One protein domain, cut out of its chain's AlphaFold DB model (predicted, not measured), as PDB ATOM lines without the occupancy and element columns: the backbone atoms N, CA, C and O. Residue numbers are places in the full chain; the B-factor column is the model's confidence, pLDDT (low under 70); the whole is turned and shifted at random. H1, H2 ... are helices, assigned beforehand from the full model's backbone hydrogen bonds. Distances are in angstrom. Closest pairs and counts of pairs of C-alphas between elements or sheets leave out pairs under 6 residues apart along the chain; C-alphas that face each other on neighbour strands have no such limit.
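AT A GLANCE: This is residues 56 to 215 of the 223 residues of the protein "DUF1097 domain-containing protein" of Nocardioides sp. YIM 123512 (UniProt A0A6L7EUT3). Five helices build a flat slab of two crossed layers: H1, H4 and H3 lie side by side in one layer, with H4 between the other two, and H2 and H6 lie side by side in the other. At one end of the slab the long links on either side of the tiny helix H5 gather into a loose head of loops. The printed part has 160 residues with six named helices, H1 to H6 in chain order, and no named strand; the class is all helix. The whole is compact, with a radius of gyration of the C-alphas of 16.9 A, and its C-alphas span 54 by 34 by 16 A.

IN THESE COORDINATES: H1, residues 57 to 69, begins with C-alpha 57 at (36.098, 2.381, -33.663) and is 19.0 A long. H2 is residues 74 to 100, 39.1 A from first to last C-alpha. H3, residues 108 to 125, measures 25.8 A, and H4, residues 133 to 149, 23.8 A. H5 is residues 167 to 170, with C-alpha 167 at (18.032, 19.312, -25.618). H6, residues 188 to 215, is the longest helix at 40.2 A and ends with C-alpha 215 at (55.058, -14.510, -28.504).

HOW THE PARTS SIT: H2 and H4 are the hubs, touching four helices each. They touch each other at a steep tilt of 44 degrees, the same way, closest at the C-alphas of Gly 87 and Phe 140, 4.3 A apart. H2, H3 and H4 form an up-and-down bundle, each running against the one before. H2 and H3 are a hairpin at a shallow tilt of 27 degrees, closest at the C-alphas of Ala 98 and Gly 109, 4.7 A. H3 and H4 are another hairpin, at 23 degrees; residues 121 to 125 touch residues 133 to 137, with the C-alphas of Gly 125 and Val 133 closest at 5.6 A. H1 touches H4 at a shallow tilt of 11 degrees, opposite ways, closest at the C-alphas of Ala 59 and Ser 142, 5.8 A. H6 touches H2 at a shallow tilt of 11 degrees, opposite ways, closest at the C-alphas of Gly 88 and Thr 196, 6.0 A. Residues 195 to 207 of H6 touch H1 at a steep tilt of 48 degrees, closest at the C-alphas of Ala 60 and Gly 202, 3.8 A. H3 is apart from H1 and H6, and H5 touches no helix. Every O i to N i+4 pair is within hydrogen-bond range in H2, H3, H4 and H6, and 8 of 9 are in H1; H5 is too short for such a pair.

THE WHOLE: The two C-alphas farthest apart, those of Pro 105 and Leu 215, are 56.3 A from each other. The printed part has no cut. The links from H4 to H5 and from H5 to H6 are long, 17 residues each. The mean pLDDT of the printed part is 86.9; residues 128 to 131, 158 to 164 and 167 to 183 are under 70.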
ATOM      1  N   VAL A  56      36.652   6.447 -31.716       95.06
ATOM      2  CA  VAL A  56      36.105   6.160 -33.039       95.06
ATOM      3  C   VAL A  56      36.616   4.806 -33.518       95.06
ATOM      4  O   VAL A  56      37.691   4.682 -34.109       95.06
ATOM      5  N   VAL A  57      35.809   3.771 -33.278       96.19
ATOM      6  CA  VAL A  57      36.098   2.381 -33.663       96.19
ATOM      7  C   VAL A  57      36.616   2.232 -35.103       96.19
ATOM      8  O   VAL A  57      37.690   1.644 -35.266       96.19
ATOM      9  N   PRO A  58      35.934   2.751 -36.150       95.88
ATOM     10  CA  PRO A  58      36.386   2.548 -37.526       95.88
ATOM     11  C   PRO A  58      37.733   3.217 -37.817       95.88
ATOM     12  O   PRO A  58      38.526   2.665 -38.574       95.88
ATOM     13  N   ALA A  59      38.041   4.352 -37.184       97.81
ATOM     14  CA  ALA A  59      39.310   5.046 -37.389       97.81
ATOM     15  C   ALA A  59      40.502   4.190 -36.933       97.81
ATOM     16  O   ALA A  59      41.486   4.051 -37.660       97.81
ATOM     17  N   ALA A  60      40.394   3.528 -35.778       98.31
ATOM     18  CA  ALA A  60      41.431   2.602 -35.330       98.31
ATOM     19  C   ALA A  60      41.634   1.445 -36.320       98.31
ATOM     20  O   ALA A  60      42.774   1.107 -36.642       98.31
ATOM     21  N   PHE A  61      40.552   0.876 -36.865       98.31
ATOM     22  CA  PHE A  61      40.651  -0.179 -37.878       98.31
ATOM     23  C   PHE A  61      41.307   0.296 -39.177       98.31
ATOM     24  O   PHE A  61      42.063  -0.469 -39.776       98.31
ATOM     25  N   VAL A  62      41.083   1.545 -39.596       98.12
ATOM     26  CA  VAL A  62      41.742   2.126 -40.776       98.12
ATOM     27  C   VAL A  62      43.260   2.163 -40.587       98.12
ATOM     28  O   VAL A  62      43.991   1.590 -41.399       98.12
ATOM     29  N   ALA A  63      43.754   2.771 -39.504       98.00
ATOM     30  CA  ALA A  63      45.194   2.825 -39.233       98.00
ATOM     31  C   ALA A  63      45.800   1.426 -39.037       98.00
ATOM     32  O   ALA A  63      46.892   1.142 -39.534       98.00
ATOM     33  N   TRP A  64      45.076   0.528 -38.365       98.12
ATOM     34  CA  TRP A  64      45.501  -0.854 -38.154       98.12
ATOM     35  C   TRP A  64      45.607  -1.634 -39.476       98.12
ATOM     36  O   TRP A  64      46.583  -2.348 -39.701       98.12
ATOM     37  N   GLY A  65      44.658  -1.456 -40.398       97.38
ATOM     38  CA  GLY A  65      44.722  -2.040 -41.740       97.38
ATOM     39  C   GLY A  65      45.922  -1.525 -42.538       97.38
ATOM     40  O   GLY A  65      46.688  -2.315 -43.096       97.38
ATOM     41  N   PHE A  66      46.145  -0.209 -42.534       97.50
ATOM     42  CA  PHE A  66      47.292   0.385 -43.220       97.50
ATOM     43  C   PHE A  66      48.639   0.004 -42.598       97.50
ATOM     44  O   PHE A  66      49.620  -0.110 -43.327       97.50
ATOM     45  N   PHE A  67      48.707  -0.267 -41.292       97.50
ATOM     46  CA  PHE A  67      49.916  -0.806 -40.662       97.50
ATOM     47  C   PHE A  67      50.377  -2.110 -41.332       97.50
ATOM     48  O   PHE A  67      51.564  -2.265 -41.634       97.50
ATOM     49  N   PHE A  68      49.449  -3.026 -41.624       96.06
ATOM     50  CA  PHE A  68      49.783  -4.252 -42.349       96.06
ATOM     51  C   PHE A  68      50.157  -3.977 -43.807       96.06
ATOM     52  O   PHE A  68      51.113  -4.568 -44.307       96.06
ATOM     53  N   ALA A  69      49.459  -3.049 -44.469       94.94
ATOM     54  CA  ALA A  69      49.784  -2.643 -45.838       94.94
ATOM     55  C   ALA A  69      51.184  -2.008 -45.956       94.94
ATOM     56  O   ALA A  69      51.853  -2.176 -46.971       94.94
ATOM     57  N   ALA A  70      51.649  -1.328 -44.905       93.56
ATOM     58  CA  ALA A  70      52.952  -0.672 -44.848       93.56
ATOM     59  C   ALA A  70      54.119  -1.604 -44.460       93.56
ATOM     60  O   ALA A  70      55.255  -1.138 -44.391       93.56
ATOM     61  N   GLY A  71      53.866  -2.898 -44.217       94.19
ATOM     62  CA  GLY A  71      54.906  -3.903 -43.952       94.19
ATOM     63  C   GLY A  71      54.851  -4.561 -42.571       94.19
ATOM     64  O   GLY A  71      55.606  -5.498 -42.325       94.19
ATOM     65  N   ALA A  72      53.935  -4.136 -41.695       95.62
ATOM     66  CA  ALA A  72      53.672  -4.760 -40.395       95.62
ATOM     67  C   ALA A  72      54.887  -4.851 -39.441       95.62
ATOM     68  O   ALA A  72      55.009  -5.794 -38.655       95.62
ATOM     69  N   ASP A  73      55.787  -3.873 -39.481       95.06
ATOM     70  CA  ASP A  73      56.980  -3.812 -38.638       95.06
ATOM     71  C   ASP A  73      57.076  -2.489 -37.854       95.06
ATOM     72  O   ASP A  73      56.165  -1.660 -37.833       95.06
ATOM     73  N   THR A  74      58.184  -2.285 -37.140       94.81
ATOM     74  CA  THR A  74      58.387  -1.049 -36.372       94.81
ATOM     75  C   THR A  74      58.531   0.182 -37.275       94.81
ATOM     76  O   THR A  74      58.105   1.263 -36.876       94.81
ATOM     77  N   ALA A  75      59.064   0.042 -38.492       93.81
ATOM     78  CA  ALA A  75      59.140   1.153 -39.437       93.81
ATOM     79  C   ALA A  75      57.741   1.543 -39.941       93.81
ATOM     80  O   ALA A  75      57.413   2.729 -39.976       93.81
ATOM     81  N   ALA A  76      56.888   0.560 -40.242       94.94
ATOM     82  CA  ALA A  76      55.482   0.755 -40.572       94.94
ATOM     83  C   ALA A  76      54.746   1.488 -39.444       94.94
ATOM     84  O   ALA A  76      54.041   2.454 -39.714       94.94
ATOM     85  N   PHE A  77      54.962   1.105 -38.180       96.12
ATOM     86  CA  PHE A  77      54.379   1.815 -37.035       96.12
ATOM     87  C   PHE A  77      54.727   3.312 -37.035       96.12
ATOM     88  O   PHE A  77      53.827   4.145 -36.937       96.12
ATOM     89  N   VAL A  78      56.007   3.666 -37.196       94.62
ATOM     90  CA  VAL A  78      56.443   5.075 -37.210       94.62
ATOM     91  C   VAL A  78      55.825   5.835 -38.387       94.62
ATOM     92  O   VAL A  78      55.293   6.929 -38.194       94.62
ATOM     93  N   LYS A  79      55.825   5.235 -39.586       93.62
ATOM     94  CA  LYS A  79      55.179   5.810 -40.778       93.62
ATOM     95  C   LYS A  79      53.696   6.072 -40.544       93.62
ATOM     96  O   LYS A  79      53.188   7.118 -40.933       93.62
ATOM     97  N   LEU A  80      53.004   5.138 -39.893       95.19
ATOM     98  CA  LEU A  80      51.573   5.242 -39.634       95.19
ATOM     99  C   LEU A  80      51.226   6.292 -38.585       95.19
ATOM    100  O   LEU A  80      50.245   7.013 -38.762       95.19
ATOM    101  N   VAL A  81      52.032   6.426 -37.533       96.25
ATOM    102  CA  VAL A  81      51.874   7.508 -36.552       96.25
ATOM    103  C   VAL A  81      52.050   8.866 -37.236       96.25
ATOM    104  O   VAL A  81      51.183   9.731 -37.112       96.25
ATOM    105  N   ALA A  82      53.118   9.034 -38.022       94.31
ATOM    106  CA  ALA A  82      53.370  10.270 -38.762       94.31
ATOM    107  C   ALA A  82      52.252  10.577 -39.774       94.31
ATOM    108  O   ALA A  82      51.767  11.708 -39.839       94.31
ATOM    109  N   ALA A  83      51.803   9.570 -40.525       94.38
ATOM    110  CA  ALA A  83      50.705   9.690 -41.479       94.38
ATOM    111  C   ALA A  83      49.376  10.054 -40.797       94.38
ATOM    112  O   ALA A  83      48.665  10.932 -41.284       94.38
ATOM    113  N   SER A  84      49.069   9.443 -39.647       96.69
ATOM    114  CA  SER A  84      47.846   9.714 -38.878       96.69
ATOM    115  C   SER A  84      47.788  11.159 -38.392       96.69
ATOM    116  O   SER A  84      46.767  11.823 -38.550       96.69
ATOM    117  N   ILE A  85      48.906  11.669 -37.868       95.44
ATOM    118  CA  ILE A  85      49.019  13.063 -37.424       95.44
ATOM    119  C   ILE A  85      48.932  14.012 -38.622       95.44
ATOM    120  O   ILE A  85      48.161  14.965 -38.593       95.44
ATOM    121  N   THR A  86      49.683  13.742 -39.693       94.25
ATOM    122  CA  THR A  86      49.734  14.617 -40.879       94.25
ATOM    123  C   THR A  86      48.372  14.710 -41.567       94.25
ATOM    124  O   THR A  86      47.883  15.804 -41.837       94.25
ATOM    125  N   GLY A  87      47.734  13.565 -41.821       95.25
ATOM    126  CA  GLY A  87      46.415  13.504 -42.444       95.25
ATOM    127  C   GLY A  87      45.336  14.107 -41.552       95.25
ATOM    128  O   GLY A  87      44.487  14.851 -42.040       95.25
ATOM    129  N   GLY A  88      45.414  13.859 -40.240       96.81
ATOM    130  CA  GLY A  88      44.512  14.466 -39.269       96.81
ATOM    131  C   GLY A  88      44.627  15.991 -39.232       96.81
ATOM    132  O   GLY A  88      43.611  16.674 -39.302       96.81
ATOM    133  N   LEU A  89      45.846  16.538 -39.193       96.38
ATOM    134  CA  LEU A  89      46.077  17.987 -39.225       96.38
ATOM    135  C   LEU A  89      45.612  18.628 -40.537       96.38
ATOM    136  O   LEU A  89      45.045  19.716 -40.515       96.38
ATOM    137  N   ALA A  90      45.810  17.960 -41.674       95.94
ATOM    138  CA  ALA A  90      45.293  18.441 -42.952       95.94
ATOM    139  C   ALA A  90      43.757  18.462 -42.978       95.94
ATOM    140  O   ALA A  90      43.169  19.414 -43.485       95.94
ATOM    141  N   ALA A  91      43.098  17.458 -42.393       96.88
ATOM    142  CA  ALA A  91      41.646  17.464 -42.246       96.88
ATOM    143  C   ALA A  91      41.178  18.572 -41.295       96.88
ATOM    144  O   ALA A  91      40.240  19.287 -41.629       96.88
ATOM    145  N   LEU A  92      41.861  18.779 -40.163       96.69
ATOM    146  CA  LEU A  92      41.587  19.901 -39.259       96.69
ATOM    147  C   LEU A  92      41.689  21.246 -39.986       96.69
ATOM    148  O   LEU A  92      40.783  22.067 -39.884       96.69
ATOM    149  N   GLY A  93      42.758  21.451 -40.760       96.50
ATOM    150  CA  GLY A  93      42.935  22.648 -41.575       96.50
ATOM    151  C   GLY A  93      41.828  22.817 -42.618       96.50
ATOM    152  O   GLY A  93      41.333  23.926 -42.805       96.50
ATOM    153  N   ALA A  94      41.396  21.726 -43.256       96.44
ATOM    154  CA  ALA A  94      40.303  21.763 -44.221       96.44
ATOM    155  C   ALA A  94      38.959  22.120 -43.568       96.44
ATOM    156  O   ALA A  94      38.220  22.929 -44.122       96.44
ATOM    157  N   MET A  95      38.662  21.566 -42.389       94.88
ATOM    158  CA  MET A  95      37.454  21.886 -41.620       94.88
ATOM    159  C   MET A  95      37.477  23.337 -41.130       94.88
ATOM    160  O   MET A  95      36.509  24.059 -41.329       94.88
ATOM    161  N   ALA A  96      38.603  23.807 -40.585       94.38
ATOM    162  CA  ALA A  96      38.760  25.198 -40.163       94.38
ATOM    163  C   ALA A  96      38.610  26.175 -41.341       94.38
ATOM    164  O   ALA A  96      37.896  27.170 -41.241       94.38
ATOM    165  N   GLY A  97      39.235  25.874 -42.484       94.81
ATOM    166  CA  GLY A  97      39.068  26.652 -43.710       94.81
ATOM    167  C   GLY A  97      37.617  26.664 -44.194       94.81
ATOM    168  O   GLY A  97      37.086  27.724 -44.532       94.81
ATOM    169  N   ALA A  98      36.951  25.506 -44.190       93.19
ATOM    170  CA  ALA A  98      35.542  25.404 -44.549       93.19
ATOM    171  C   ALA A  98      34.677  26.295 -43.646       93.19
ATOM    172  O   ALA A  98      33.896  27.080 -44.173       93.19
ATOM    173  N   SER A  99      34.899  26.274 -42.330       90.00
ATOM    174  CA  SER A  99      34.197  27.132 -41.366       90.00
ATOM    175  C   SER A  99      34.435  28.627 -41.600       90.00
ATOM    176  O   SER A  99      33.510  29.429 -41.503       90.00
ATOM    177  N   LEU A 100      35.658  29.022 -41.974       92.12
ATOM    178  CA  LEU A 100      35.986  30.411 -42.333       92.12
ATOM    179  C   LEU A 100      35.339  30.877 -43.644       92.12
ATOM    180  O   LEU A 100      35.331  32.070 -43.929       92.12
ATOM    181  N   THR A 101      34.834  29.942 -44.446       93.56
ATOM    182  CA  THR A 101      34.217  30.190 -45.757       93.56
ATOM    183  C   THR A 101      32.794  29.635 -45.822       93.56
ATOM    184  O   THR A 101      32.301  29.282 -46.894       93.56
ATOM    185  N   ALA A 102      32.140  29.529 -44.662       89.00
ATOM    186  CA  ALA A 102      30.811  28.946 -44.513       89.00
ATOM    187  C   ALA A 102      29.718  29.737 -45.253       89.00
ATOM    188  O   ALA A 102      28.658  29.203 -45.562       89.00
ATOM    189  N   ASP A 103      29.961  31.012 -45.554       91.12
ATOM    190  CA  ASP A 103      29.077  31.879 -46.333       91.12
ATOM    191  C   ASP A 103      29.082  31.574 -47.842       91.12
ATOM    192  O   ASP A 103      28.209  32.050 -48.574       91.12
ATOM    193  N   LEU A 104      30.028  30.758 -48.323       89.06
ATOM    194  CA  LEU A 104      30.054  30.304 -49.709       89.06
ATOM    195  C   LEU A 104      28.872  29.370 -50.021       89.06
ATOM    196  O   LEU A 104      28.417  28.605 -49.172       89.06
ATOM    197  N   PRO A 105      28.373  29.375 -51.269       89.19
ATOM    198  CA  PRO A 105      27.196  28.598 -51.630       89.19
ATOM    199  C   PRO A 105      27.432  27.088 -51.497       89.19
ATOM    200  O   PRO A 105      28.419  26.536 -51.994       89.19
ATOM    201  N   SER A 106      26.454  26.396 -50.910       87.00
ATOM    202  CA  SER A 106      26.440  24.932 -50.810       87.00
ATOM    203  C   SER A 106      27.728  24.389 -50.160       87.00
ATOM    204  O   SER A 106      28.106  24.812 -49.075       87.00
ATOM    205  N   PHE A 107      28.421  23.441 -50.801       89.69
ATOM    206  CA  PHE A 107      29.643  22.821 -50.276       89.69
ATOM    207  C   PHE A 107      30.934  23.411 -50.867       89.69
ATOM    208  O   PHE A 107      31.977  22.759 -50.824       89.69
ATOM    209  N   TRP A 108      30.892  24.620 -51.441       92.75
ATOM    210  CA  TRP A 108      32.058  25.217 -52.110       92.75
ATOM    211  C   TRP A 108      33.262  25.384 -51.184       92.75
ATOM    212  O   TRP A 108      34.358  24.971 -51.559       92.75
ATOM    213  N   GLY A 109      33.060  25.925 -49.976       92.00
ATOM    214  CA  GLY A 109      34.136  26.080 -48.991       92.00
ATOM    215  C   GLY A 109      34.835  24.751 -48.710       92.00
ATOM    216  O   GLY A 109      36.042  24.620 -48.909       92.00
ATOM    217  N   ILE A 110      34.057  23.715 -48.378       93.19
ATOM    218  CA  ILE A 110      34.566  22.350 -48.189       93.19
ATOM    219  C   ILE A 110      35.363  21.869 -49.407       93.19
ATOM    220  O   ILE A 110      36.500  21.424 -49.255       93.19
ATOM    221  N   ALA A 111      34.790  21.952 -50.609       95.12
ATOM    222  CA  ALA A 111      35.415  21.415 -51.814       95.12
ATOM    223  C   ALA A 111      36.765  22.084 -52.119       95.12
ATOM    224  O   ALA A 111      37.735  21.397 -52.449       95.12
ATOM    225  N   VAL A 112      36.846  23.411 -51.965       95.88
ATOM    226  CA  VAL A 112      38.078  24.183 -52.177       95.88
ATOM    227  C   VAL A 112      39.156  23.765 -51.183       95.88
ATOM    228  O   VAL A 112      40.267  23.423 -51.593       95.88
ATOM    229  N   TRP A 113      38.839  23.741 -49.889       96.62
ATOM    230  CA  TRP A 113      39.831  23.426 -48.865       96.62
ATOM    231  C   TRP A 113      40.275  21.964 -48.908       96.62
ATOM    232  O   TRP A 113      41.470  21.700 -48.790       96.62
ATOM    233  N   VAL A 114      39.369  21.020 -49.182       96.06
ATOM    234  CA  VAL A 114      39.739  19.618 -49.443       96.06
ATOM    235  C   VAL A 114      40.701  19.525 -50.629       96.06
ATOM    236  O   VAL A 114      41.717  18.840 -50.528       96.06
ATOM    237  N   GLY A 115      40.439  20.242 -51.729       96.50
ATOM    238  CA  GLY A 115      41.331  20.280 -52.891       96.50
ATOM    239  C   GLY A 115      42.723  20.832 -52.563       96.50
ATOM    240  O   GLY A 115      43.730  20.216 -52.915       96.50
ATOM    241  N   ILE A 116      42.792  21.953 -51.837       97.12
ATOM    242  CA  ILE A 116      44.054  22.568 -51.395       97.12
ATOM    243  C   ILE A 116      44.848  21.598 -50.517       97.12
ATOM    244  O   ILE A 116      46.022  21.336 -50.784       97.12
ATOM    245  N   PHE A 117      44.220  21.032 -49.487       95.81
ATOM    246  CA  PHE A 117      44.915  20.139 -48.566       95.81
ATOM    247  C   PHE A 117      45.279  18.800 -49.209       95.81
ATOM    248  O   PHE A 117      46.331  18.260 -48.887       95.81
ATOM    249  N   ALA A 118      44.507  18.296 -50.175       93.75
ATOM    250  CA  ALA A 118      44.905  17.128 -50.957       93.75
ATOM    251  C   ALA A 118      46.212  17.378 -51.731       93.75
ATOM    252  O   ALA A 118      47.100  16.527 -51.707       93.75
ATOM    253  N   ILE A 119      46.372  18.556 -52.351       93.25
ATOM    254  CA  ILE A 119      47.627  18.947 -53.017       93.25
ATOM    255  C   ILE A 119      48.773  18.989 -52.004       93.25
ATOM    256  O   ILE A 119      49.822  18.389 -52.238       93.25
ATOM    257  N   VAL A 120      48.568  19.647 -50.858       91.38
ATOM    258  CA  VAL A 120      49.577  19.729 -49.790       91.38
ATOM    259  C   VAL A 120      49.987  18.334 -49.319       91.38
ATOM    260  O   VAL A 120      51.177  18.061 -49.215       91.38
ATOM    261  N   LEU A 121      49.034  17.433 -49.076       91.25
ATOM    262  CA  LEU A 121      49.316  16.075 -48.611       91.25
ATOM    263  C   LEU A 121      50.128  15.259 -49.622       91.25
ATOM    264  O   LEU A 121      51.033  14.531 -49.214       91.25
ATOM    265  N   VAL A 122      49.835  15.387 -50.919       89.31
ATOM    266  CA  VAL A 122      50.624  14.734 -51.975       89.31
ATOM    267  C   VAL A 122      52.046  15.289 -52.001       89.31
ATOM    268  O   VAL A 122      52.991  14.510 -51.969       89.31
ATOM    269  N   LEU A 123      52.212  16.614 -51.978       88.50
ATOM    270  CA  LEU A 123      53.539  17.244 -51.989       88.50
ATOM    271  C   LEU A 123      54.355  16.914 -50.733       88.50
ATOM    272  O   LEU A 123      55.550  16.655 -50.829       88.50
ATOM    273  N   MET A 124      53.717  16.871 -49.561       82.19
ATOM    274  CA  MET A 124      54.343  16.428 -48.312       82.19
ATOM    275  C   MET A 124      54.804  14.969 -48.388       82.19
ATOM    276  O   MET A 124      55.823  14.622 -47.796       82.19
ATOM    277  N   GLY A 125      54.085  14.128 -49.138       76.00
ATOM    278  CA  GLY A 125      54.473  12.749 -49.437       76.00
ATOM    279  C   GLY A 125      55.858  12.619 -50.069       76.00
ATOM    280  O   GLY A 125      56.559  11.649 -49.798       76.00
ATOM    281  N   GLU A 126      56.278  13.625 -50.835       79.31
ATOM    282  CA  GLU A 126      57.574  13.658 -51.519       79.31
ATOM    283  C   GLU A 126      58.720  14.161 -50.623       79.31
ATOM    284  O   GLU A 126      59.889  14.051 -50.985       79.31
ATOM    285  N   LEU A 127      58.419  14.716 -49.440       75.25
ATOM    286  CA  LEU A 127      59.430  15.309 -48.553       75.25
ATOM    287  C   LEU A 127      60.159  14.286 -47.667       75.25
ATOM    288  O   LEU A 127      61.077  14.661 -46.936       75.25
ATOM    289  N   GLY A 128      59.793  13.002 -47.726       68.00
ATOM    290  CA  GLY A 128      60.588  11.947 -47.102       68.00
ATOM    291  C   GLY A 128      59.906  10.587 -46.981       68.00
ATOM    292  O   GLY A 128      58.685  10.465 -46.952       68.00
ATOM    293  N   ASP A 129      60.731   9.556 -46.785       69.62
ATOM    294  CA  ASP A 129      60.332   8.138 -46.730       69.62
ATOM    295  C   ASP A 129      59.403   7.766 -45.558       69.62
ATOM    296  O   ASP A 129      58.883   6.644 -45.478       69.62
ATOM    297  N   TRP A 130      59.211   8.697 -44.620       64.25
ATOM    298  CA  TRP A 130      58.326   8.547 -43.469       64.25
ATOM    299  C   TRP A 130      56.857   8.822 -43.806       64.25
ATOM    300  O   TRP A 130      55.976   8.414 -43.047       64.25
ATOM    301  N   HIS A 131      56.571   9.462 -44.944       68.56
ATOM    302  CA  HIS A 131      55.212   9.795 -45.352       68.56
ATOM    303  C   HIS A 131      54.581   8.652 -46.151       68.56
ATOM    304  O   HIS A 131      54.786   8.486 -47.350       68.56
ATOM    305  N   HIS A 132      53.758   7.843 -45.479       86.19
ATOM    306  CA  HIS A 132      52.944   6.838 -46.158       86.19
ATOM    307  C   HIS A 132      51.656   7.476 -46.698       86.19
ATOM    308  O   HIS A 132      50.618   7.442 -46.039       86.19
ATOM    309  N   VAL A 133      51.733   8.055 -47.905       89.12
ATOM    310  CA  VAL A 133      50.634   8.800 -48.560       89.12
ATOM    311  C   VAL A 133      49.271   8.091 -48.479       89.12
ATOM    312  O   VAL A 133      48.309   8.754 -48.082       89.12
ATOM    313  N   PRO A 134      49.144   6.770 -48.744       92.06
ATOM    314  CA  PRO A 134      47.863   6.076 -48.597       92.06
ATOM    315  C   PRO A 134      47.262   6.185 -47.192       92.06
ATOM    316  O   PRO A 134      46.075   6.470 -47.053       92.06
ATOM    317  N   ALA A 135      48.074   6.028 -46.144       94.06
ATOM    318  CA  ALA A 135      47.600   6.182 -44.773       94.06
ATOM    319  C   ALA A 135      47.346   7.638 -44.388       94.06
ATOM    320  O   ALA A 135      46.448   7.895 -43.593       94.06
ATOM    321  N   THR A 136      48.087   8.591 -44.956       94.50
ATOM    322  CA  THR A 136      47.837  10.020 -44.733       94.50
ATOM    323  C   THR A 136      46.464  10.411 -45.282       94.50
ATOM    324  O   THR A 136      45.677  11.043 -44.577       94.50
ATOM    325  N   PHE A 137      46.117   9.963 -46.494       94.69
ATOM    326  CA  PHE A 137      44.763  10.119 -47.030       94.69
ATOM    327  C   PHE A 137      43.728   9.313 -46.245       94.69
ATOM    328  O   PHE A 137      42.624   9.799 -46.027       94.69
ATOM    329  N   GLY A 138      44.077   8.116 -45.766       96.25
ATOM    330  CA  GLY A 138      43.222   7.324 -44.881       96.25
ATOM    331  C   GLY A 138      42.862   8.054 -43.584       96.25
ATOM    332  O   GLY A 138      41.703   8.056 -43.173       96.25
ATOM    333  N   ALA A 139      43.835   8.719 -42.964       97.06
ATOM    334  CA  ALA A 139      43.640   9.534 -41.771       97.06
ATOM    335  C   ALA A 139      42.811  10.788 -42.068       97.06
ATOM    336  O   ALA A 139      41.833  11.043 -41.367       97.06
ATOM    337  N   PHE A 140      43.141  11.510 -43.146       96.81
ATOM    338  CA  PHE A 140      42.354  12.651 -43.622       96.81
ATOM    339  C   PHE A 140      40.885  12.261 -43.830       96.81
ATOM    340  O   PHE A 140      39.983  12.879 -43.267       96.81
ATOM    341  N   ALA A 141      40.647  11.181 -44.578       96.19
ATOM    342  CA  ALA A 141      39.315  10.672 -44.871       96.19
ATOM    343  C   ALA A 141      38.587  10.201 -43.610       96.19
ATOM    344  O   ALA A 141      37.391  10.435 -43.496       96.19
ATOM    345  N   SER A 142      39.283   9.585 -42.651       97.38
ATOM    346  CA  SER A 142      38.675   9.156 -41.384       97.38
ATOM    347  C   SER A 142      38.162  10.346 -40.575       97.38
ATOM    348  O   SER A 142      37.046  10.295 -40.065       97.38
ATOM    349  N   VAL A 143      38.950  11.426 -40.479       96.62
ATOM    350  CA  VAL A 143      38.541  12.648 -39.765       96.62
ATOM    351  C   VAL A 143      37.370  13.304 -40.485       96.62
ATOM    352  O   VAL A 143      36.352  13.605 -39.868       96.62
ATOM    353  N   PHE A 144      37.488  13.467 -41.801       92.00
ATOM    354  CA  PHE A 144      36.479  14.132 -42.616       92.00
ATOM    355  C   PHE A 144      35.147  13.365 -42.650       92.00
ATOM    356  O   PHE A 144      34.066  13.947 -42.541       92.00
ATOM    357  N   PHE A 145      35.219  12.036 -42.755       92.00
ATOM    358  CA  PHE A 145      34.056  11.158 -42.669       92.00
ATOM    359  C   PHE A 145      33.368  11.299 -41.316       92.00
ATOM    360  O   PHE A 145      32.146  11.413 -41.266       92.00
ATOM    361  N   TRP A 146      34.138  11.323 -40.227       92.50
ATOM    362  CA  TRP A 146      33.554  11.458 -38.903       92.50
ATOM    363  C   TRP A 146      32.910  12.827 -38.701       92.50
ATOM    364  O   TRP A 146      31.793  12.881 -38.210       92.50
ATOM    365  N   TRP A 147      33.522  13.909 -39.192       90.38
ATOM    366  CA  TRP A 147      32.905  15.243 -39.177       90.38
ATOM    367  C   TRP A 147      31.571  15.264 -39.921       90.38
ATOM    368  O   TRP A 147      30.592  15.829 -39.439       90.38
ATOM    369  N   THR A 148      31.507  14.570 -41.062       86.62
ATOM    370  CA  THR A 148      30.257  14.381 -41.809       86.62
ATOM    371  C   THR A 148      29.232  13.604 -40.984       86.62
ATOM    372  O   THR A 148      28.060  13.971 -40.926       86.62
ATOM    373  N   ALA A 149      29.670  12.541 -40.310       84.50
ATOM    374  CA  ALA A 149      28.811  11.709 -39.481       84.50
ATOM    375  C   ALA A 149      28.318  12.426 -38.212       84.50
ATOM    376  O   ALA A 149      27.239  12.094 -37.737       84.50
ATOM    377  N   THR A 150      29.052  13.408 -37.686       83.12
ATOM    378  CA  THR A 150      28.733  14.125 -36.438       83.12
ATOM    379  C   THR A 150      28.258  15.559 -36.655       83.12
ATOM    380  O   THR A 150      28.428  16.391 -35.769       83.12
ATOM    381  N   GLY A 151      27.710  15.878 -37.828       77.56
ATOM    382  CA  GLY A 151      26.936  17.110 -37.991       77.56
ATOM    383  C   GLY A 151      27.454  18.141 -38.977       77.56
ATOM    384  O   GLY A 151      26.698  19.059 -39.284       77.56
ATOM    385  N   LEU A 152      28.674  17.987 -39.507       84.62
ATOM    386  CA  LEU A 152      29.366  19.037 -40.267       84.62
ATOM    387  C   LEU A 152      29.362  20.383 -39.525       84.62
ATOM    388  O   LEU A 152      29.103  21.432 -40.113       84.62
ATOM    389  N   ASP A 153      29.618  20.351 -38.220       80.19
ATOM    390  CA  ASP A 153      29.568  21.543 -37.377       80.19
ATOM    391  C   ASP A 153      30.419  22.676 -37.959       80.19
ATOM    392  O   ASP A 153      31.557  22.451 -38.384       80.19
ATOM    393  N   HIS A 154      29.839  23.881 -37.983       80.50
ATOM    394  CA  HIS A 154      30.391  25.107 -38.570       80.50
ATOM    395  C   HIS A 154      30.549  25.144 -40.099       80.50
ATOM    396  O   HIS A 154      31.049  26.138 -40.619       80.50
ATOM    397  N   TRP A 155      30.068  24.148 -40.854       81.69
ATOM    398  CA  TRP A 155      30.077  24.221 -42.325       81.69
ATOM    399  C   TRP A 155      29.192  25.350 -42.889       81.69
ATOM    400  O   TRP A 155      29.525  25.912 -43.931       81.69
ATOM    401  N   ALA A 156      28.081  25.680 -42.226       80.62
ATOM    402  CA  ALA A 156      27.144  26.721 -42.655       80.62
ATOM    403  C   ALA A 156      27.017  27.835 -41.600       80.62
ATOM    404  O   ALA A 156      27.240  27.581 -40.410       80.62
ATOM    405  N   PRO A 157      26.616  29.065 -41.986       79.38
ATOM    406  CA  PRO A 157      26.481  30.172 -41.049       79.38
ATOM    407  C   PRO A 157      25.424  29.851 -39.989       79.38
ATOM    408  O   PRO A 157      24.266  29.598 -40.314       79.38
ATOM    409  N   GLY A 158      25.833  29.845 -38.719       68.38
ATOM    410  CA  GLY A 158      24.960  29.485 -37.597       68.38
ATOM    411  C   GLY A 158      24.599  27.997 -37.500       68.38
ATOM    412  O   GLY A 158      23.728  27.656 -36.709       68.38
ATOM    413  N   GLY A 159      25.232  27.115 -38.284       65.69
ATOM    414  CA  GLY A 159      24.991  25.673 -38.229       65.69
ATOM    415  C   GLY A 159      25.841  24.960 -37.171       65.69
ATOM    416  O   GLY A 159      27.065  25.069 -37.213       65.69
ATOM    417  N   GLY A 160      25.190  24.185 -36.291       66.06
ATOM    418  CA  GLY A 160      25.802  23.225 -35.352       66.06
ATOM    419  C   GLY A 160      26.921  23.763 -34.443       66.06
ATOM    420  O   GLY A 160      27.200  24.960 -34.396       66.06
ATOM    421  N   GLY A 161      27.581  22.866 -33.702       61.44
ATOM    422  CA  GLY A 161      28.815  23.176 -32.958       61.44
ATOM    423  C   GLY A 161      28.648  23.509 -31.476       61.44
ATOM    424  O   GLY A 161      29.604  23.940 -30.835       61.44
ATOM    425  N   THR A 162      27.464  23.313 -30.895       61.72
ATOM    426  CA  THR A 162      27.213  23.608 -29.469       61.72
ATOM    427  C   THR A 162      27.499  22.432 -28.532       61.72
ATOM    428  O   THR A 162      27.280  22.544 -27.327       61.72
ATOM    429  N   GLY A 163      28.007  21.320 -29.070       65.62
ATOM    430  CA  GLY A 163      28.282  20.092 -28.332       65.62
ATOM    431  C   GLY A 163      27.083  19.147 -28.251       65.62
ATOM    432  O   GLY A 163      25.948  19.492 -28.589       65.62
ATOM    433  N   ASN A 164      27.350  17.932 -27.776       69.56
ATOM    434  CA  ASN A 164      26.338  16.889 -27.642       69.56
ATOM    435  C   ASN A 164      25.418  17.193 -26.444       69.56
ATOM    436  O   ASN A 164      25.853  17.141 -25.295       69.56
ATOM    437  N   THR A 165      24.135  17.484 -26.689       70.25
ATOM    438  CA  THR A 165      23.140  17.687 -25.620       70.25
ATOM    439  C   THR A 165      21.858  16.906 -25.890       70.25
ATOM    440  O   THR A 165      21.487  16.677 -27.034       70.25
ATOM    441  N   LEU A 166      21.129  16.517 -24.841       70.19
ATOM    442  CA  LEU A 166      19.799  15.921 -25.021       70.19
ATOM    443  C   LEU A 166      18.761  16.957 -25.487       70.19
ATOM    444  O   LEU A 166      17.786  16.601 -26.136       70.19
ATOM    445  N   SER A 167      18.950  18.245 -25.192       67.19
ATOM    446  CA  SER A 167      18.032  19.312 -25.618       67.19
ATOM    447  C   SER A 167      17.990  19.514 -27.132       67.19
ATOM    448  O   SER A 167      16.937  19.882 -27.654       67.19
ATOM    449  N   SER A 168      19.081  19.225 -27.850       62.81
ATOM    450  CA  SER A 168      19.105  19.315 -29.315       62.81
ATOM    451  C   SER A 168      18.268  18.227 -30.005       62.81
ATOM    452  O   SER A 168      17.964  18.364 -31.185       62.81
ATOM    453  N   LEU A 169      17.787  17.203 -29.276       59.72
ATOM    454  CA  LEU A 169      16.808  16.225 -29.787       59.72
ATOM    455  C   LEU A 169      15.472  16.870 -30.198       59.72
ATOM    456  O   LEU A 169      14.735  16.286 -30.991       59.72
ATOM    457  N   ALA A 170      15.132  18.030 -29.628       59.84
ATOM    458  CA  ALA A 170      13.825  18.665 -29.794       59.84
ATOM    459  C   ALA A 170      13.826  19.887 -30.734       59.84
ATOM    460  O   ALA A 170      12.745  20.361 -31.082       59.84
ATOM    461  N   ASP A 171      14.997  20.387 -31.153       58.22
ATOM    462  CA  ASP A 171      15.120  21.600 -31.974       58.22
ATOM    463  C   ASP A 171      15.989  21.374 -33.232       58.22
ATOM    464  O   ASP A 171      17.224  21.348 -33.137       58.22
ATOM    465  N   PRO A 172      15.367  21.290 -34.428       57.28
ATOM    466  CA  PRO A 172      16.059  21.129 -35.707       57.28
ATOM    467  C   PRO A 172      17.089  22.220 -36.033       57.28
ATOM    468  O   PRO A 172      17.966  21.975 -36.855       57.28
ATOM    469  N   ALA A 173      16.995  23.412 -35.433       58.16
ATOM    470  CA  ALA A 173      17.949  24.497 -35.664       58.16
ATOM    471  C   ALA A 173      19.277  24.302 -34.909       58.16
ATOM    472  O   ALA A 173      20.287  24.893 -35.285       58.16
ATOM    473  N   THR A 174      19.282  23.472 -33.860       51.59
ATOM    474  CA  THR A 174      20.476  23.150 -33.050       51.59
ATOM    475  C   THR A 174      21.040  21.756 -33.330       51.59
ATOM    476  O   THR A 174      22.133  21.423 -32.876       51.59
ATOM    477  N   ALA A 175      20.304  20.938 -34.082       53.75
ATOM    478  CA  ALA A 175      20.693  19.596 -34.479       53.75
ATOM    479  C   ALA A 175      21.735  19.651 -35.617       53.75
ATOM    480  O   ALA A 175      21.508  20.287 -36.645       53.75
ATOM    481  N   GLY A 176      22.881  18.977 -35.460       52.25
ATOM    482  CA  GLY A 176      23.854  18.826 -36.553       52.25
ATOM    483  C   GLY A 176      23.265  18.046 -37.744       52.25
ATOM    484  O   GLY A 176      22.321  17.277 -37.592       52.25
ATOM    485  N   ALA A 177      23.840  18.149 -38.946       52.34
ATOM    486  CA  ALA A 177      23.386  17.384 -40.124       52.34
ATOM    487  C   ALA A 177      23.758  15.873 -40.102       52.34
ATOM    488  O   ALA A 177      23.717  15.197 -41.130       52.34
ATOM    489  N   GLY A 178      24.184  15.350 -38.948       55.03
ATOM    490  CA  GLY A 178      24.927  14.098 -38.804       55.03
ATOM    491  C   GLY A 178      24.063  12.840 -38.715       55.03
ATOM    492  O   GLY A 178      22.847  12.884 -38.501       55.03
ATOM    493  N   ALA A 179      24.722  11.683 -38.828       52.81
ATOM    494  CA  ALA A 179      24.144  10.392 -38.473       52.81
ATOM    495  C   ALA A 179      23.643  10.457 -37.019       52.81
ATOM    496  O   ALA A 179      24.270  11.093 -36.179       52.81
ATOM    497  N   PHE A 180      22.499   9.832 -36.735       54.53
ATOM    498  CA  PHE A 180      21.680  10.023 -35.522       54.53
ATOM    499  C   PHE A 180      20.781  11.271 -35.504       54.53
ATOM    500  O   PHE A 180      20.330  11.663 -34.438       54.53
ATOM    501  N   GLY A 181      20.461  11.884 -36.650       53.88
ATOM    502  CA  GLY A 181      19.450  12.954 -36.705       53.88
ATOM    503  C   GLY A 181      19.866  14.233 -35.967       53.88
ATOM    504  O   GLY A 181      19.013  14.927 -35.427       53.88
ATOM    505  N   GLY A 182      21.177  14.497 -35.911       56.19
ATOM    506  CA  GLY A 182      21.770  15.663 -35.247       56.19
ATOM    507  C   GLY A 182      21.992  15.550 -33.741       56.19
ATOM    508  O   GLY A 182      22.331  16.540 -33.100       56.19
ATOM    509  N   VAL A 183      21.859  14.340 -33.195       59.56
ATOM    510  CA  VAL A 183      22.130  14.013 -31.785       59.56
ATOM    511  C   VAL A 183      23.608  14.153 -31.423       59.56
ATOM    512  O   VAL A 183      23.934  14.584 -30.321       59.56
ATOM    513  N   ILE A 184      24.501  13.814 -32.352       70.50
ATOM    514  CA  ILE A 184      25.936  14.029 -32.192       70.50
ATOM    515  C   ILE A 184      26.299  15.256 -33.031       70.50
ATOM    516  O   ILE A 184      26.293  15.175 -34.258       70.50
ATOM    517  N   SER A 185      26.568  16.371 -32.350       75.75
ATOM    518  CA  SER A 185      27.066  17.641 -32.894       75.75
ATOM    519  C   SER A 185      28.390  17.916 -32.197       75.75
ATOM    520  O   SER A 185      28.447  18.453 -31.089       75.75
ATOM    521  N   THR A 186      29.461  17.410 -32.801       81.62
ATOM    522  CA  THR A 186      30.803  17.493 -32.228       81.62
ATOM    523  C   THR A 186      31.608  18.578 -32.947       81.62
ATOM    524  O   THR A 186      31.807  18.457 -34.161       81.62
ATOM    525  N   PRO A 187      32.148  19.581 -32.218       87.19
ATOM    526  CA  PRO A 187      33.028  20.594 -32.794       87.19
ATOM    527  C   PRO A 187      34.165  19.957 -33.594       87.19
ATOM    528  O   PRO A 187      34.722  18.933 -33.179       87.19
ATOM    529  N   TYR A 188      34.533  20.543 -34.735       89.75
ATOM    530  CA  TYR A 188      35.477  19.913 -35.661       89.75
ATOM    531  C   TYR A 188      36.861  19.664 -35.024       89.75
ATOM    532  O   TYR A 188      37.559  18.723 -35.406       89.75
ATOM    533  N   GLU A 189      37.259  20.446 -34.014       91.81
ATOM    534  CA  GLU A 189      38.475  20.210 -33.228       91.81
ATOM    535  C   GLU A 189      38.381  18.917 -32.415       91.81
ATOM    536  O   GLU A 189      39.339  18.144 -32.346       91.81
ATOM    537  N   MET A 190      37.214  18.655 -31.825       92.06
ATOM    538  CA  MET A 190      36.950  17.441 -31.052       92.06
ATOM    539  C   MET A 190      36.778  16.226 -31.961       92.06
ATOM    540  O   MET A 190      37.225  15.137 -31.600       92.06
ATOM    541  N   VAL A 191      36.236  16.409 -33.168       92.88
ATOM    542  CA  VAL A 191      36.252  15.380 -34.218       92.88
ATOM    543  C   VAL A 191      37.688  15.008 -34.575       92.88
ATOM    544  O   VAL A 191      38.049  13.829 -34.546       92.88
ATOM    545  N   TRP A 192      38.527  16.007 -34.871       95.75
ATOM    546  CA  TRP A 192      39.938  15.789 -35.172       95.75
ATOM    547  C   TRP A 192      40.646  15.052 -34.034       95.75
ATOM    548  O   TRP A 192      41.321  14.053 -34.290       95.75
ATOM    549  N   LEU A 193      40.469  15.503 -32.791       96.38
ATOM    550  CA  LEU A 193      41.102  14.896 -31.625       96.38
ATOM    551  C   LEU A 193      40.647  13.445 -31.421       96.38
ATOM    552  O   LEU A 193      41.489  12.555 -31.292       96.38
ATOM    553  N   SER A 194      39.338  13.193 -31.443       95.88
ATOM    554  CA  SER A 194      38.734  11.868 -31.246       95.88
ATOM    555  C   SER A 194      39.210  10.862 -32.292       95.88
ATOM    556  O   SER A 194      39.666   9.759 -31.969       95.88
ATOM    557  N   VAL A 195      39.176  11.254 -33.568       97.88
ATOM    558  CA  VAL A 195      39.603  10.392 -34.671       97.88
ATOM    559  C   VAL A 195      41.117  10.197 -34.667       97.88
ATOM    560  O   VAL A 195      41.574   9.066 -34.822       97.88
ATOM    561  N   THR A 196      41.908  11.250 -34.446       98.00
ATOM    562  CA  THR A 196      43.378  11.149 -34.421       98.00
ATOM    563  C   THR A 196      43.846  10.268 -33.268       98.00
ATOM    564  O   THR A 196      44.664   9.375 -33.485       98.00
ATOM    565  N   ALA A 197      43.285  10.435 -32.068       98.19
ATOM    566  CA  ALA A 197      43.569   9.550 -30.939       98.19
ATOM    567  C   ALA A 197      43.238   8.086 -31.279       98.19
ATOM    568  O   ALA A 197      44.044   7.189 -31.033       98.19
ATOM    569  N   SER A 198      42.100   7.849 -31.934       98.56
ATOM    570  CA  SER A 198      41.671   6.507 -32.341       98.56
ATOM    571  C   SER A 198      42.569   5.896 -33.427       98.56
ATOM    572  O   SER A 198      42.907   4.715 -33.348       98.56
ATOM    573  N   LEU A 199      43.034   6.685 -34.401       98.62
ATOM    574  CA  LEU A 199      44.032   6.260 -35.394       98.62
ATOM    575  C   LEU A 199      45.344   5.833 -34.713       98.62
ATOM    576  O   LEU A 199      45.909   4.790 -35.048       98.62
ATOM    577  N   LEU A 200      45.810   6.594 -33.716       98.56
ATOM    578  CA  LEU A 200      47.007   6.254 -32.941       98.56
ATOM    579  C   LEU A 200      46.817   4.962 -32.131       98.56
ATOM    580  O   LEU A 200      47.717   4.119 -32.110       98.56
ATOM    581  N   CYS A 201      45.635   4.741 -31.545       98.62
ATOM    582  CA  CYS A 201      45.278   3.448 -30.955       98.62
ATOM    583  C   CYS A 201      45.342   2.319 -31.996       98.62
ATOM    584  O   CYS A 201      45.921   1.271 -31.722       98.62
ATOM    585  N   GLY A 202      44.841   2.544 -33.215       98.44
ATOM    586  CA  GLY A 202      44.963   1.606 -34.336       98.44
ATOM    587  C   GLY A 202      46.410   1.245 -34.686       98.44
ATOM    588  O   GLY A 202      46.731   0.073 -34.894       98.44
ATOM    589  N   CYS A 203      47.318   2.226 -34.671       98.31
ATOM    590  CA  CYS A 203      48.753   1.994 -34.866       98.31
ATOM    591  C   CYS A 203      49.327   1.072 -33.775       98.31
ATOM    592  O   CYS A 203      50.073   0.134 -34.072       98.31
ATOM    593  N   LEU A 204      48.960   1.318 -32.511       98.56
ATOM    594  CA  LEU A 204      49.378   0.497 -31.371       98.56
ATOM    595  C   LEU A 204      48.816  -0.927 -31.459       98.56
ATOM    596  O   LEU A 204      49.553  -1.878 -31.208       98.56
ATOM    597  N   LEU A 205      47.553  -1.092 -31.863       98.56
ATOM    598  CA  LEU A 205      46.926  -2.400 -32.085       98.56
ATOM    599  C   LEU A 205      47.622  -3.178 -33.212       98.56
ATOM    600  O   LEU A 205      47.867  -4.381 -33.072       98.56
ATOM    601  N   GLY A 206      48.033  -2.497 -34.285       97.75
ATOM    602  CA  GLY A 206      48.878  -3.059 -35.343       97.75
ATOM    603  C   GLY A 206      50.184  -3.629 -34.806       97.75
ATOM    604  O   GLY A 206      50.470  -4.821 -34.969       97.75
ATOM    605  N   LEU A 207      50.941  -2.806 -34.082       98.12
ATOM    606  CA  LEU A 207      52.199  -3.232 -33.479       98.12
ATOM    607  C   LEU A 207      51.991  -4.366 -32.461       98.12
ATOM    608  O   LEU A 207      52.742  -5.345 -32.458       98.12
ATOM    609  N   ALA A 208      50.956  -4.275 -31.623       98.00
ATOM    610  CA  ALA A 208      50.611  -5.309 -30.656       98.00
ATOM    611  C   ALA A 208      50.295  -6.640 -31.349       98.00
ATOM    612  O   ALA A 208      50.759  -7.684 -30.891       98.00
ATOM    613  N   SER A 209      49.599  -6.610 -32.489       97.81
ATOM    614  CA  SER A 209      49.251  -7.810 -33.259       97.81
ATOM    615  C   SER A 209      50.485  -8.629 -33.611       97.81
ATOM    616  O   SER A 209      50.539  -9.830 -33.341       97.81
ATOM    617  N   VAL A 210      51.515  -7.988 -34.165       96.50
ATOM    618  CA  VAL A 210      52.730  -8.694 -34.591       96.50
ATOM    619  C   VAL A 210      53.586  -9.131 -33.405       96.50
ATOM    620  O   VAL A 210      54.105 -10.248 -33.403       96.50
ATOM    621  N   LYS A 211      53.687  -8.306 -32.353       95.88
ATOM    622  CA  LYS A 211      54.462  -8.641 -31.148       95.88
ATOM    623  C   LYS A 211      53.836  -9.803 -30.375       95.88
ATOM    624  O   LYS A 211      54.549 -10.733 -30.010       95.88
ATOM    625  N   LEU A 212      52.518  -9.789 -30.173       96.06
ATOM    626  CA  LEU A 212      51.795 -10.867 -29.495       96.06
ATOM    627  C   LEU A 212      51.800 -12.149 -30.327       96.06
ATOM    628  O   LEU A 212      52.070 -13.220 -29.791       96.06
ATOM    629  N   THR A 213      51.613 -12.054 -31.645       95.44
ATOM    630  CA  THR A 213      51.723 -13.222 -32.533       95.44
ATOM    631  C   THR A 213      53.099 -13.870 -32.429       95.44
ATOM    632  O   THR A 213      53.197 -15.091 -32.317       95.44
ATOM    633  N   ALA A 214      54.165 -13.065 -32.399       92.38
ATOM    634  CA  ALA A 214      55.530 -13.554 -32.230       92.38
ATOM    635  C   ALA A 214      55.790 -14.186 -30.851       92.38
ATOM    636  O   ALA A 214      56.731 -14.965 -30.728       92.38
ATOM    637  N   LEU A 215      54.995 -13.868 -29.822       91.19
ATOM    638  CA  LEU A 215      55.058 -14.510 -28.504       91.19
ATOM    639  C   LEU A 215      54.301 -15.843 -28.489       91.19
ATOM    640  O   LEU A 215      54.824 -16.827 -27.973       91.19
TER     641      LEU A 215